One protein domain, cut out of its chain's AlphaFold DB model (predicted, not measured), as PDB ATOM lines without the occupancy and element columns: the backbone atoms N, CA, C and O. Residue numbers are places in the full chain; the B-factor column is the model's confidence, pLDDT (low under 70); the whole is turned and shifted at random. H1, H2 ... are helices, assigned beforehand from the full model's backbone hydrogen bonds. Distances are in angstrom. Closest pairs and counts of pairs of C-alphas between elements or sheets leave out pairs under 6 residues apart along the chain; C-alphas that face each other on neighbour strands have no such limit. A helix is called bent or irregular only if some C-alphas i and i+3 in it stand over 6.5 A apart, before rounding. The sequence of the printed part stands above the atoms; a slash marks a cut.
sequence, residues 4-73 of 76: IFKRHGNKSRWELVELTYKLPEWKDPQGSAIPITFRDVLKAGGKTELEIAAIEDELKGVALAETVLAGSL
ATOM      1  N   ILE A   4     -15.205 -10.121  29.710       94.00
ATOM      2  CA  ILE A   4     -14.576 -11.277  29.053       94.00
ATOM      3  C   ILE A   4     -15.030 -12.591  29.691       94.00
ATOM      4  O   ILE A   4     -15.438 -13.517  28.992       94.00
ATOM      5  N   PHE A   5     -15.036 -12.662  31.023       95.12
ATOM      6  CA  PHE A   5     -15.466 -13.866  31.728       95.12
ATOM      7  C   PHE A   5     -16.960 -14.136  31.530       95.12
ATOM      8  O   PHE A   5     -17.356 -15.282  31.359       95.12
ATOM      9  N   LYS A   6     -17.803 -13.098  31.473       96.56
ATOM     10  CA  LYS A   6     -19.227 -13.274  31.139       96.56
ATOM     11  C   LYS A   6     -19.424 -13.824  29.721       96.56
ATOM     12  O   LYS A   6     -20.307 -14.648  29.515       96.56
ATOM     13  N   ARG A   7     -18.610 -13.384  28.755       95.38
ATOM     14  CA  ARG A   7     -18.708 -13.799  27.344       95.38
ATOM     15  C   ARG A   7     -18.142 -15.200  27.087       95.38
ATOM     16  O   ARG A   7     -18.670 -15.922  26.244       95.38
ATOM     17  N   HIS A   8     -17.074 -15.582  27.785       95.88
ATOM     18  CA  HIS A   8     -16.308 -16.792  27.467       95.88
ATOM     19  C   HIS A   8     -16.245 -17.827  28.599       95.88
ATOM     20  O   HIS A   8     -15.894 -18.969  28.333       95.88
ATOM     21  N   GLY A   9     -16.609 -17.479  29.836       95.44
ATOM     22  CA  GLY A   9     -16.392 -18.319  31.024       95.44
ATOM     23  C   GLY A   9     -17.197 -19.621  31.071       95.44
ATOM     24  O   GLY A   9     -16.816 -20.530  31.797       95.44
ATOM     25  N   ASN A  10     -18.266 -19.734  30.278       97.06
ATOM     26  CA  ASN A  10     -19.063 -20.961  30.156       97.06
ATOM     27  C   ASN A  10     -18.625 -21.862  28.984       97.06
ATOM     28  O   ASN A  10     -19.266 -22.879  28.734       97.06
ATOM     29  N   LYS A  11     -17.581 -21.482  28.234       97.62
ATOM     30  CA  LYS A  11     -17.081 -22.265  27.098       97.62
ATOM     31  C   LYS A  11     -16.267 -23.458  27.580       97.62
ATOM     32  O   LYS A  11     -15.462 -23.347  28.503       97.62
ATOM     33  N   SER A  12     -16.435 -24.588  26.910       98.19
ATOM     34  CA  SER A  12     -15.564 -25.746  27.064       98.19
ATOM     35  C   SER A  12     -14.150 -25.458  26.552       98.19
ATOM     36  O   SER A  12     -13.907 -24.524  25.784       98.19
ATOM     37  N   ARG A  13     -13.200 -26.318  26.936       97.06
ATOM     38  CA  ARG A  13     -11.816 -26.249  26.451       97.06
ATOM     39  C   ARG A  13     -11.739 -26.233  24.921       97.06
ATOM     40  O   ARG A  13     -10.953 -25.474  24.372       97.06
ATOM     41  N   TRP A  14     -12.553 -27.044  24.246       97.25
ATOM     42  CA  TRP A  14     -12.529 -27.164  22.787       97.25
ATOM     43  C   TRP A  14     -13.150 -25.952  22.092       97.25
ATOM     44  O   TRP A  14     -12.583 -25.457  21.127       97.25
ATOM     45  N   GLU A  15     -14.220 -25.381  22.648       97.75
ATOM     46  CA  GLU A  15     -14.771 -24.113  22.151       97.75
ATOM     47  C   GLU A  15     -13.785 -22.946  22.297       97.75
ATOM     48  O   GLU A  15     -13.800 -22.019  21.488       97.75
ATOM     49  N   LEU A  16     -12.935 -22.960  23.331       97.06
ATOM     50  CA  LEU A  16     -11.867 -21.972  23.483       97.06
ATOM     51  C   LEU A  16     -10.758 -22.173  22.445       97.06
ATOM     52  O   LEU A  16     -10.262 -21.185  21.916       97.06
ATOM     53  N   VAL A  17     -10.409 -23.417  22.107       94.69
ATOM     54  CA  VAL A  17      -9.456 -23.716  21.020       94.69
ATOM     55  C   VAL A  17      -9.998 -23.239  19.669       94.69
ATOM     56  O   VAL A  17      -9.312 -22.540  18.931       94.69
ATOM     57  N   GLU A  18     -11.255 -23.539  19.353       96.12
ATOM     58  CA  GLU A  18     -11.875 -23.064  18.108       96.12
ATOM     59  C   GLU A  18     -11.990 -21.536  18.052       96.12
ATOM     60  O   GLU A  18     -11.950 -20.938  16.975       96.12
ATOM     61  N   LEU A  19     -12.152 -20.887  19.208       96.12
ATOM     62  CA  LEU A  19     -12.148 -19.433  19.302       96.12
ATOM     63  C   LEU A  19     -10.764 -18.857  18.984       96.12
ATOM     64  O   LEU A  19     -10.693 -17.862  18.266       96.12
ATOM     65  N   THR A  20      -9.682 -19.457  19.489       93.06
ATOM     66  CA  THR A  20      -8.325 -18.929  19.272       93.06
ATOM     67  C   THR A  20      -7.869 -19.064  17.822       93.06
ATOM     68  O   THR A  20      -7.120 -18.213  17.355       93.06
ATOM     69  N   TYR A  21      -8.388 -20.035  17.062       94.56
ATOM     70  CA  TYR A  21      -8.145 -20.140  15.612       94.56
ATOM     71  C   TYR A  21      -8.743 -18.990  14.790       94.56
ATOM     72  O   TYR A  21      -8.388 -18.805  13.630       94.56
ATOM     73  N   LYS A  22      -9.656 -18.206  15.375       95.00
ATOM     74  CA  LYS A  22     -10.278 -17.046  14.719       95.00
ATOM     75  C   LYS A  22      -9.534 -15.739  14.990       95.00
ATOM     76  O   LYS A  22      -9.957 -14.698  14.494       95.00
ATOM     77  N   LEU A  23      -8.487 -15.771  15.813       95.06
ATOM     78  CA  LEU A  23      -7.722 -14.579  16.148       95.06
ATOM     79  C   LEU A  23      -6.777 -14.199  14.992       95.06
ATOM     80  O   LEU A  23      -6.240 -15.099  14.344       95.06
ATOM     81  N   PRO A  24      -6.557 -12.899  14.715       95.94
ATOM     82  CA  PRO A  24      -5.755 -12.461  13.566       95.94
ATOM     83  C   PRO A  24      -4.290 -12.916  13.600       95.94
ATOM     84  O   PRO A  24      -3.653 -13.025  12.553       95.94
ATOM     85  N   GLU A  25      -3.744 -13.165  14.789       94.88
ATOM     86  CA  GLU A  25      -2.387 -13.674  14.981       94.88
ATOM     87  C   GLU A  25      -2.244 -15.166  14.645       94.88
ATOM     88  O   GLU A  25      -1.124 -15.644  14.438       94.88
ATOM     89  N   TRP A  26      -3.350 -15.912  14.578       95.69
ATOM     90  CA  TRP A  26      -3.316 -17.341  14.298       95.69
ATOM     91  C   TRP A  26      -3.106 -17.617  12.805       95.69
ATOM     92  O   TRP A  26      -3.730 -17.013  11.933       95.69
ATOM     93  N   LYS A  27      -2.223 -18.575  12.511       93.25
ATOM     94  CA  LYS A  27      -1.919 -19.062  11.162       93.25
ATOM     95  C   LYS A  27      -1.956 -20.584  11.194       93.25
ATOM     96  O   LYS A  27      -1.363 -21.172  12.096       93.25
ATOM     97  N   ASP A  28      -2.620 -21.202  10.217       93.69
ATOM     98  CA  ASP A  28      -2.705 -22.663  10.125       93.69
ATOM     99  C   ASP A  28      -1.300 -23.272   9.963       93.69
ATOM    100  O   ASP A  28      -0.635 -23.023   8.949       93.69
ATOM    101  N   PRO A  29      -0.823 -24.061  10.944       93.81
ATOM    102  CA  PRO A  29       0.507 -24.640  10.892       93.81
ATOM    103  C   PRO A  29       0.565 -25.946  10.084       93.81
ATOM    104  O   PRO A  29       1.626 -26.571  10.049       93.81
ATOM    105  N   GLN A  30      -0.540 -26.387   9.467       92.94
ATOM    106  CA  GLN A  30      -0.620 -27.582   8.614       92.94
ATOM    107  C   GLN A  30      -0.065 -28.846   9.293       92.94
ATOM    108  O   GLN A  30       0.763 -29.570   8.743       92.94
ATOM    109  N   GLY A  31      -0.499 -29.100  10.531       90.06
ATOM    110  CA  GLY A  31      -0.063 -30.260  11.320       90.06
ATOM    111  C   GLY A  31       1.280 -30.088  12.044       90.06
ATOM    112  O   GLY A  31       1.722 -31.016  12.717       90.06
ATOM    113  N   SER A  32       1.908 -28.913  11.945       93.25
ATOM    114  CA  SER A  32       3.083 -28.519  12.732       93.25
ATOM    115  C   SER A  32       2.706 -27.529  13.849       93.25
ATOM    116  O   SER A  32       1.534 -27.370  14.197       93.25
ATOM    117  N   ALA A  33       3.697 -26.834  14.405       91.31
ATOM    118  CA  ALA A  33       3.522 -25.692  15.293       91.31
ATOM    119  C   ALA A  33       4.329 -24.495  14.772       91.31
ATOM    120  O   ALA A  33       5.540 -24.587  14.577       91.31
ATOM    121  N   ILE A  34       3.654 -23.361  14.568       93.19
ATOM    122  CA  ILE A  34       4.287 -22.074  14.257       93.19
ATOM    123  C   ILE A  34       4.253 -21.228  15.537       93.19
ATOM    124  O   ILE A  34       3.162 -20.988  16.059       93.19
ATOM    125  N   PRO A  35       5.404 -20.778  16.069       95.31
ATOM    126  CA  PRO A  35       5.421 -19.875  17.213       95.31
ATOM    127  C   PRO A  35       4.727 -18.546  16.892       95.31
ATOM    128  O   PRO A  35       5.052 -17.901  15.896       95.31
ATOM    129  N   ILE A  36       3.803 -18.121  17.756       95.31
ATOM    130  CA  ILE A  36       3.222 -16.772  17.727       95.31
ATOM    131  C   ILE A  36       4.152 -15.852  18.519       95.31
ATOM    132  O   ILE A  36       4.417 -16.093  19.699       95.31
ATOM    133  N   THR A  37       4.671 -14.813  17.872       95.50
ATOM    134  CA  THR A  37       5.583 -13.846  18.496       95.50
ATOM    135  C   THR A  37       4.815 -12.696  19.154       95.50
ATOM    136  O   THR A  37       3.657 -12.439  18.819       95.50
ATOM    137  N   PHE A  38       5.461 -11.935  20.046       95.19
ATOM    138  CA  PHE A  38       4.863 -10.707  20.599       95.19
ATOM    139  C   PHE A  38       4.424  -9.733  19.503       95.19
ATOM    140  O   PHE A  38       3.360  -9.129  19.592       95.19
ATOM    141  N   ARG A  39       5.207  -9.634  18.429       97.12
ATOM    142  CA  ARG A  39       4.873  -8.843  17.249       97.12
ATOM    143  C   ARG A  39       3.583  -9.297  16.578       97.12
ATOM    144  O   ARG A  39       2.795  -8.434  16.210       97.12
ATOM    145  N   ASP A  40       3.347 -10.600  16.423       96.94
ATOM    146  CA  ASP A  40       2.096 -11.099  15.830       96.94
ATOM    147  C   ASP A  40       0.880 -10.642  16.658       96.94
ATOM    148  O   ASP A  40      -0.082 -10.117  16.096       96.94
ATOM    149  N   VAL A  41       0.967 -10.733  17.991       96.50
ATOM    150  CA  VAL A  41      -0.088 -10.277  18.917       96.50
ATOM    151  C   VAL A  41      -0.284  -8.759  18.854       96.50
ATOM    152  O   VAL A  41      -1.410  -8.274  18.758       96.50
ATOM    153  N   LEU A  42       0.801  -7.980  18.878       97.62
ATOM    154  CA  LEU A  42       0.727  -6.516  18.841       97.62
ATOM    155  C   LEU A  42       0.161  -6.009  17.506       97.62
ATOM    156  O   LEU A  42      -0.644  -5.076  17.501       97.62
ATOM    157  N   LYS A  43       0.518  -6.655  16.388       97.44
ATOM    158  CA  LYS A  43      -0.076  -6.379  15.071       97.44
ATOM    159  C   LYS A  43      -1.574  -6.660  15.062       97.44
ATOM    160  O   LYS A  43      -2.336  -5.816  14.599       97.44
ATOM    161  N   ALA A  44      -2.002  -7.802  15.603       96.62
ATOM    162  CA  ALA A  44      -3.420  -8.140  15.726       96.62
ATOM    163  C   ALA A  44      -4.188  -7.121  16.589       96.62
ATOM    164  O   ALA A  44      -5.336  -6.793  16.291       96.62
ATOM    165  N   GLY A  45      -3.530  -6.558  17.607       95.75
ATOM    166  CA  GLY A  45      -4.040  -5.465  18.441       95.75
ATOM    167  C   GLY A  45      -4.015  -4.073  17.794       95.75
ATOM    168  O   GLY A  45      -4.358  -3.099  18.464       95.75
ATOM    169  N   GLY A  46      -3.606  -3.949  16.526       97.56
ATOM    170  CA  GLY A  46      -3.610  -2.687  15.779       97.56
ATOM    171  C   GLY A  46      -2.428  -1.757  16.058       97.56
ATOM    172  O   GLY A  46      -2.500  -0.574  15.725       97.56
ATOM    173  N   LYS A  47      -1.343  -2.254  16.664       98.12
ATOM    174  CA  LYS A  47      -0.119  -1.465  16.859       98.12
ATOM    175  C   LYS A  47       0.611  -1.222  15.544       98.12
ATOM    176  O   LYS A  47       0.676  -2.086  14.671       98.12
ATOM    177  N   THR A  48       1.201  -0.038  15.428       98.44
ATOM    178  CA  THR A  48       2.054   0.326  14.294       98.44
ATOM    179  C   THR A  48       3.414  -0.368  14.377       98.44
ATOM    180  O   THR A  48       3.871  -0.742  15.455       98.44
ATOM    181  N   GLU A  49       4.111  -0.494  13.244       98.00
ATOM    182  CA  GLU A  49       5.465  -1.073  13.212       98.00
ATOM    183  C   GLU A  49       6.446  -0.339  14.136       98.00
ATOM    184  O   GLU A  49       7.310  -0.974  14.735       98.00
ATOM    185  N   LEU A  50       6.291   0.983  14.278       98.25
ATOM    186  CA  LEU A  50       7.133   1.790  15.157       98.25
ATOM    187  C   LEU A  50       6.874   1.475  16.636       98.25
ATOM    188  O   LEU A  50       7.822   1.275  17.390       98.25
ATOM    189  N   GLU A  51       5.606   1.389  17.050       98.38
ATOM    190  CA  GLU A  51       5.250   1.006  18.424       98.38
ATOM    191  C   GLU A  51       5.705  -0.418  18.747       98.38
ATOM    192  O   GLU A  51       6.218  -0.670  19.832       98.38
ATOM    193  N   ILE A  52       5.540  -1.345  17.802       98.44
ATOM    194  CA  ILE A  52       5.988  -2.730  17.967       98.44
ATOM    195  C   ILE A  52       7.500  -2.774  18.162       98.44
ATOM    196  O   ILE A  52       7.968  -3.420  19.095       98.44
ATOM    197  N   ALA A  53       8.257  -2.078  17.311       97.81
ATOM    198  CA  ALA A  53       9.710  -2.038  17.411       97.81
ATOM    199  C   ALA A  53      10.176  -1.455  18.754       97.81
ATOM    200  O   ALA A  53      11.098  -1.997  19.355       97.81
ATOM    201  N   ALA A  54       9.514  -0.403  19.248       98.00
ATOM    202  CA  ALA A  54       9.821   0.182  20.551       98.00
ATOM    203  C   ALA A  54       9.582  -0.806  21.708       98.00
ATOM    204  O   ALA A  54      10.438  -0.950  22.576       98.00
ATOM    205  N   ILE A  55       8.459  -1.535  21.686       97.38
ATOM    206  CA  ILE A  55       8.141  -2.550  22.707       97.38
ATOM    207  C   ILE A  55       9.134  -3.722  22.650       97.38
ATOM    208  O   ILE A  55       9.577  -4.219  23.684       97.38
ATOM    209  N   GLU A  56       9.498  -4.180  21.449       97.06
ATOM    210  CA  GLU A  56      10.495  -5.242  21.278       97.06
ATOM    211  C   GLU A  56      11.881  -4.828  21.793       97.06
ATOM    212  O   GLU A  56      12.601  -5.670  22.331       97.06
ATOM    213  N   ASP A  57      12.265  -3.564  21.619       96.62
ATOM    214  CA  ASP A  57      13.538  -3.034  22.115       96.62
ATOM    215  C   ASP A  57      13.550  -2.934  23.646       96.62
ATOM    216  O   ASP A  57      14.491  -3.398  24.291       96.62
ATOM    217  N   GLU A  58      12.454  -2.452  24.237       96.19
ATOM    218  CA  GLU A  58      12.270  -2.420  25.690       96.19
ATOM    219  C   GLU A  58      12.378  -3.827  26.303       96.19
ATOM    220  O   GLU A  58      13.147  -4.042  27.244       96.19
ATOM    221  N   LEU A  59      11.683  -4.815  25.725       93.81
ATOM    222  CA  LEU A  59      11.737  -6.213  26.171       93.81
ATOM    223  C   LEU A  59      13.159  -6.790  26.118       93.81
ATOM    224  O   LEU A  59      13.583  -7.480  27.047       93.81
ATOM    225  N   LYS A  60      13.914  -6.500  25.050       92.75
ATOM    226  CA  LYS A  60      15.320  -6.925  24.931       92.75
ATOM    227  C   LYS A  60      16.196  -6.262  25.988       92.75
ATOM    228  O   LYS A  60      17.052  -6.934  26.564       92.75
ATOM    229  N   GLY A  61      15.977  -4.974  26.252       91.94
ATOM    230  CA  GLY A  61      16.688  -4.229  27.287       91.94
ATOM    231  C   GLY A  61      16.486  -4.831  28.680       91.94
ATOM    232  O   GLY A  61      17.465  -5.049  29.397       91.94
ATOM    233  N   VAL A  62      15.243  -5.175  29.035       91.56
ATOM    234  CA  VAL A  62      14.919  -5.824  30.319       91.56
ATOM    235  C   VAL A  62      15.559  -7.210  30.416       91.56
ATOM    236  O   VAL A  62      16.254  -7.486  31.392       91.56
ATOM    237  N   ALA A  63      15.408  -8.055  29.392       89.62
ATOM    238  CA  ALA A  63      15.990  -9.402  29.388       89.62
ATOM    239  C   ALA A  63      17.526  -9.384  29.512       89.62
ATOM    240  O   ALA A  63      18.125 -10.233  30.184       89.62
ATOM    241  N   LEU A  64      18.184  -8.398  28.892       89.50
ATOM    242  CA  LEU A  64      19.621  -8.195  29.040       89.50
ATOM    243  C   LEU A  64      19.981  -7.785  30.473       89.50
ATOM    244  O   LEU A  64      20.912  -8.351  31.044       89.50
ATOM    245  N   ALA A  65      19.245  -6.841  31.064       90.25
ATOM    246  CA  ALA A  65      19.470  -6.409  32.440       90.25
ATOM    247  C   ALA A  65      19.300  -7.566  33.442       90.25
ATOM    248  O   ALA A  65      20.139  -7.730  34.329       90.25
ATOM    249  N   GLU A  66      18.277  -8.408  33.266       89.69
ATOM    250  CA  GLU A  66      18.069  -9.620  34.069       89.69
ATOM    251  C   GLU A  66      19.239 -10.598  33.937       89.69
ATOM    252  O   GLU A  66      19.737 -11.102  34.940       89.69
ATOM    253  N   THR A  67      19.719 -10.825  32.712       89.19
ATOM    254  CA  THR A  67      20.857 -11.718  32.452       89.19
ATOM    255  C   THR A  67      22.138 -11.200  33.107       89.19
ATOM    256  O   THR A  67      22.868 -11.970  33.731       89.19
ATOM    257  N   VAL A  68      22.405  -9.894  33.007       89.69
ATOM    258  CA  VAL A  68      23.565  -9.256  33.649       89.69
ATOM    259  C   VAL A  68      23.466  -9.368  35.169       89.69
ATOM    260  O   VAL A  68      24.439  -9.758  35.814       89.69
ATOM    261  N   LEU A  69      22.294  -9.088  35.747       88.62
ATOM    262  CA  LEU A  69      22.086  -9.187  37.189       88.62
ATOM    263  C   LEU A  69      22.229 -10.636  37.679       88.62
ATOM    264  O   LEU A  69      22.960 -10.884  38.635       88.62
ATOM    265  N   ALA A  70      21.611 -11.601  36.996       84.44
ATOM    266  CA  ALA A  70      21.714 -13.020  37.333       84.44
ATOM    267  C   ALA A  70      23.152 -13.550  37.200       84.44
ATOM    268  O   ALA A  70      23.618 -14.286  38.067       84.44
ATOM    269  N   GLY A  71      23.882 -13.133  36.159       75.88
ATOM    270  CA  GLY A  71      25.292 -13.480  35.969       75.88
ATOM    271  C   GLY A  71      26.215 -12.857  37.020       75.88
ATOM    272  O   GLY A  71      27.188 -13.484  37.425       75.88
ATOM    273  N   SER A  72      25.887 -11.661  37.516       64.94
ATOM    274  CA  SER A  72      26.640 -10.996  38.591       64.94
ATOM    275  C   SER A  72      26.420 -11.602  39.987       64.94
ATOM    276  O   SER A  72      27.180 -11.303  40.904       64.94
ATOM    277  N   LEU A  73      25.402 -12.456  40.149       61.38
ATOM    278  CA  LEU A  73      25.048 -13.123  41.409       61.38
ATOM    279  C   LEU A  73      25.520 -14.589  41.482       61.38
ATOM    280  O   LEU A  73      25.294 -15.246  42.499       61.38
TER     281      LEU A  73
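AT A GLANCE: This is residues 4 to 73 of the 76 residues of an uncharacterized protein of Verrucomicrobia bacterium (UniProt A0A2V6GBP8). Picture an open, strung-out chain of helices: the long helix H4 reaches away as an arm at one end, the short H3 folds back beside its first part as an uneven helical hairpin, and the small pair H1 and H2 sits at the other end. Between H2 and H3 runs a long loop, residues 21 to 37, and its residues 28 to 33 stick out free, as do residues 60 to 73 at the far end of the arm. The printed part has 70 residues with four named helices, in the order H1, H2, H3, H4, and no named strand; the class is all helix. The whole is only just extended, close to loose, with a radius of gyration of the C-alphas of 17.0 A and spans of 46 by 31 by 30 A.

HOW THE PARTS SIT: Start at H1, residues 4 to 8, and go on to H2, residues 13 to 20: they are close but not clearly touching, and their closest C-alphas, those of His 8 and Leu 16, are 7.9 A apart. Go on to H3, residues 38 to 44, which is apart from H1 and from H2. H3 and H4, residues 49 to 72, touch and form a helical hairpin; their closest C-alphas, those of Arg 39 and Ile 52, are 6.3 A apart. Their lines stand at a shallow tilt of 21 degrees, and they run opposite ways. H4 touches H3 with residues 49 to 56 alone, and H4 is apart from H1 and from H2. Look at the backbones of H1, H2, H3 and H4: every O i to N i+4 pair inside them is within hydrogen-bond range.

IN THESE COORDINATES: Find C-alpha 4 at (-14.576, -11.277, 29.053), where H1 begins; it ends at residue 8. H2 runs from Arg 13 to Thr 20, and H3 from Phe 38 to Ala 44. Then find C-alpha 49 at (5.465, -1.073, 13.212); from there H4 runs 34.5 A, first to last C-alpha, to C-alpha 72 at (26.640, -10.996, 38.591). None of the four helices is bent or irregular.

THE WHOLE: The two C-alphas farthest apart are those of Asn 10 and Ser 72, at 47.5 A. Without the stretches that stand free, the body has 50 residues and spans 38 by 25 by 17 A. The links H1 to H2 and H3 to H4 are tight, with 4 residues each, and the link H2 to H3 is long, with 17. The printed part has no cut. Its mean pLDDT is 93.7, and the model's confidence is under 70 at residues 72 to 73.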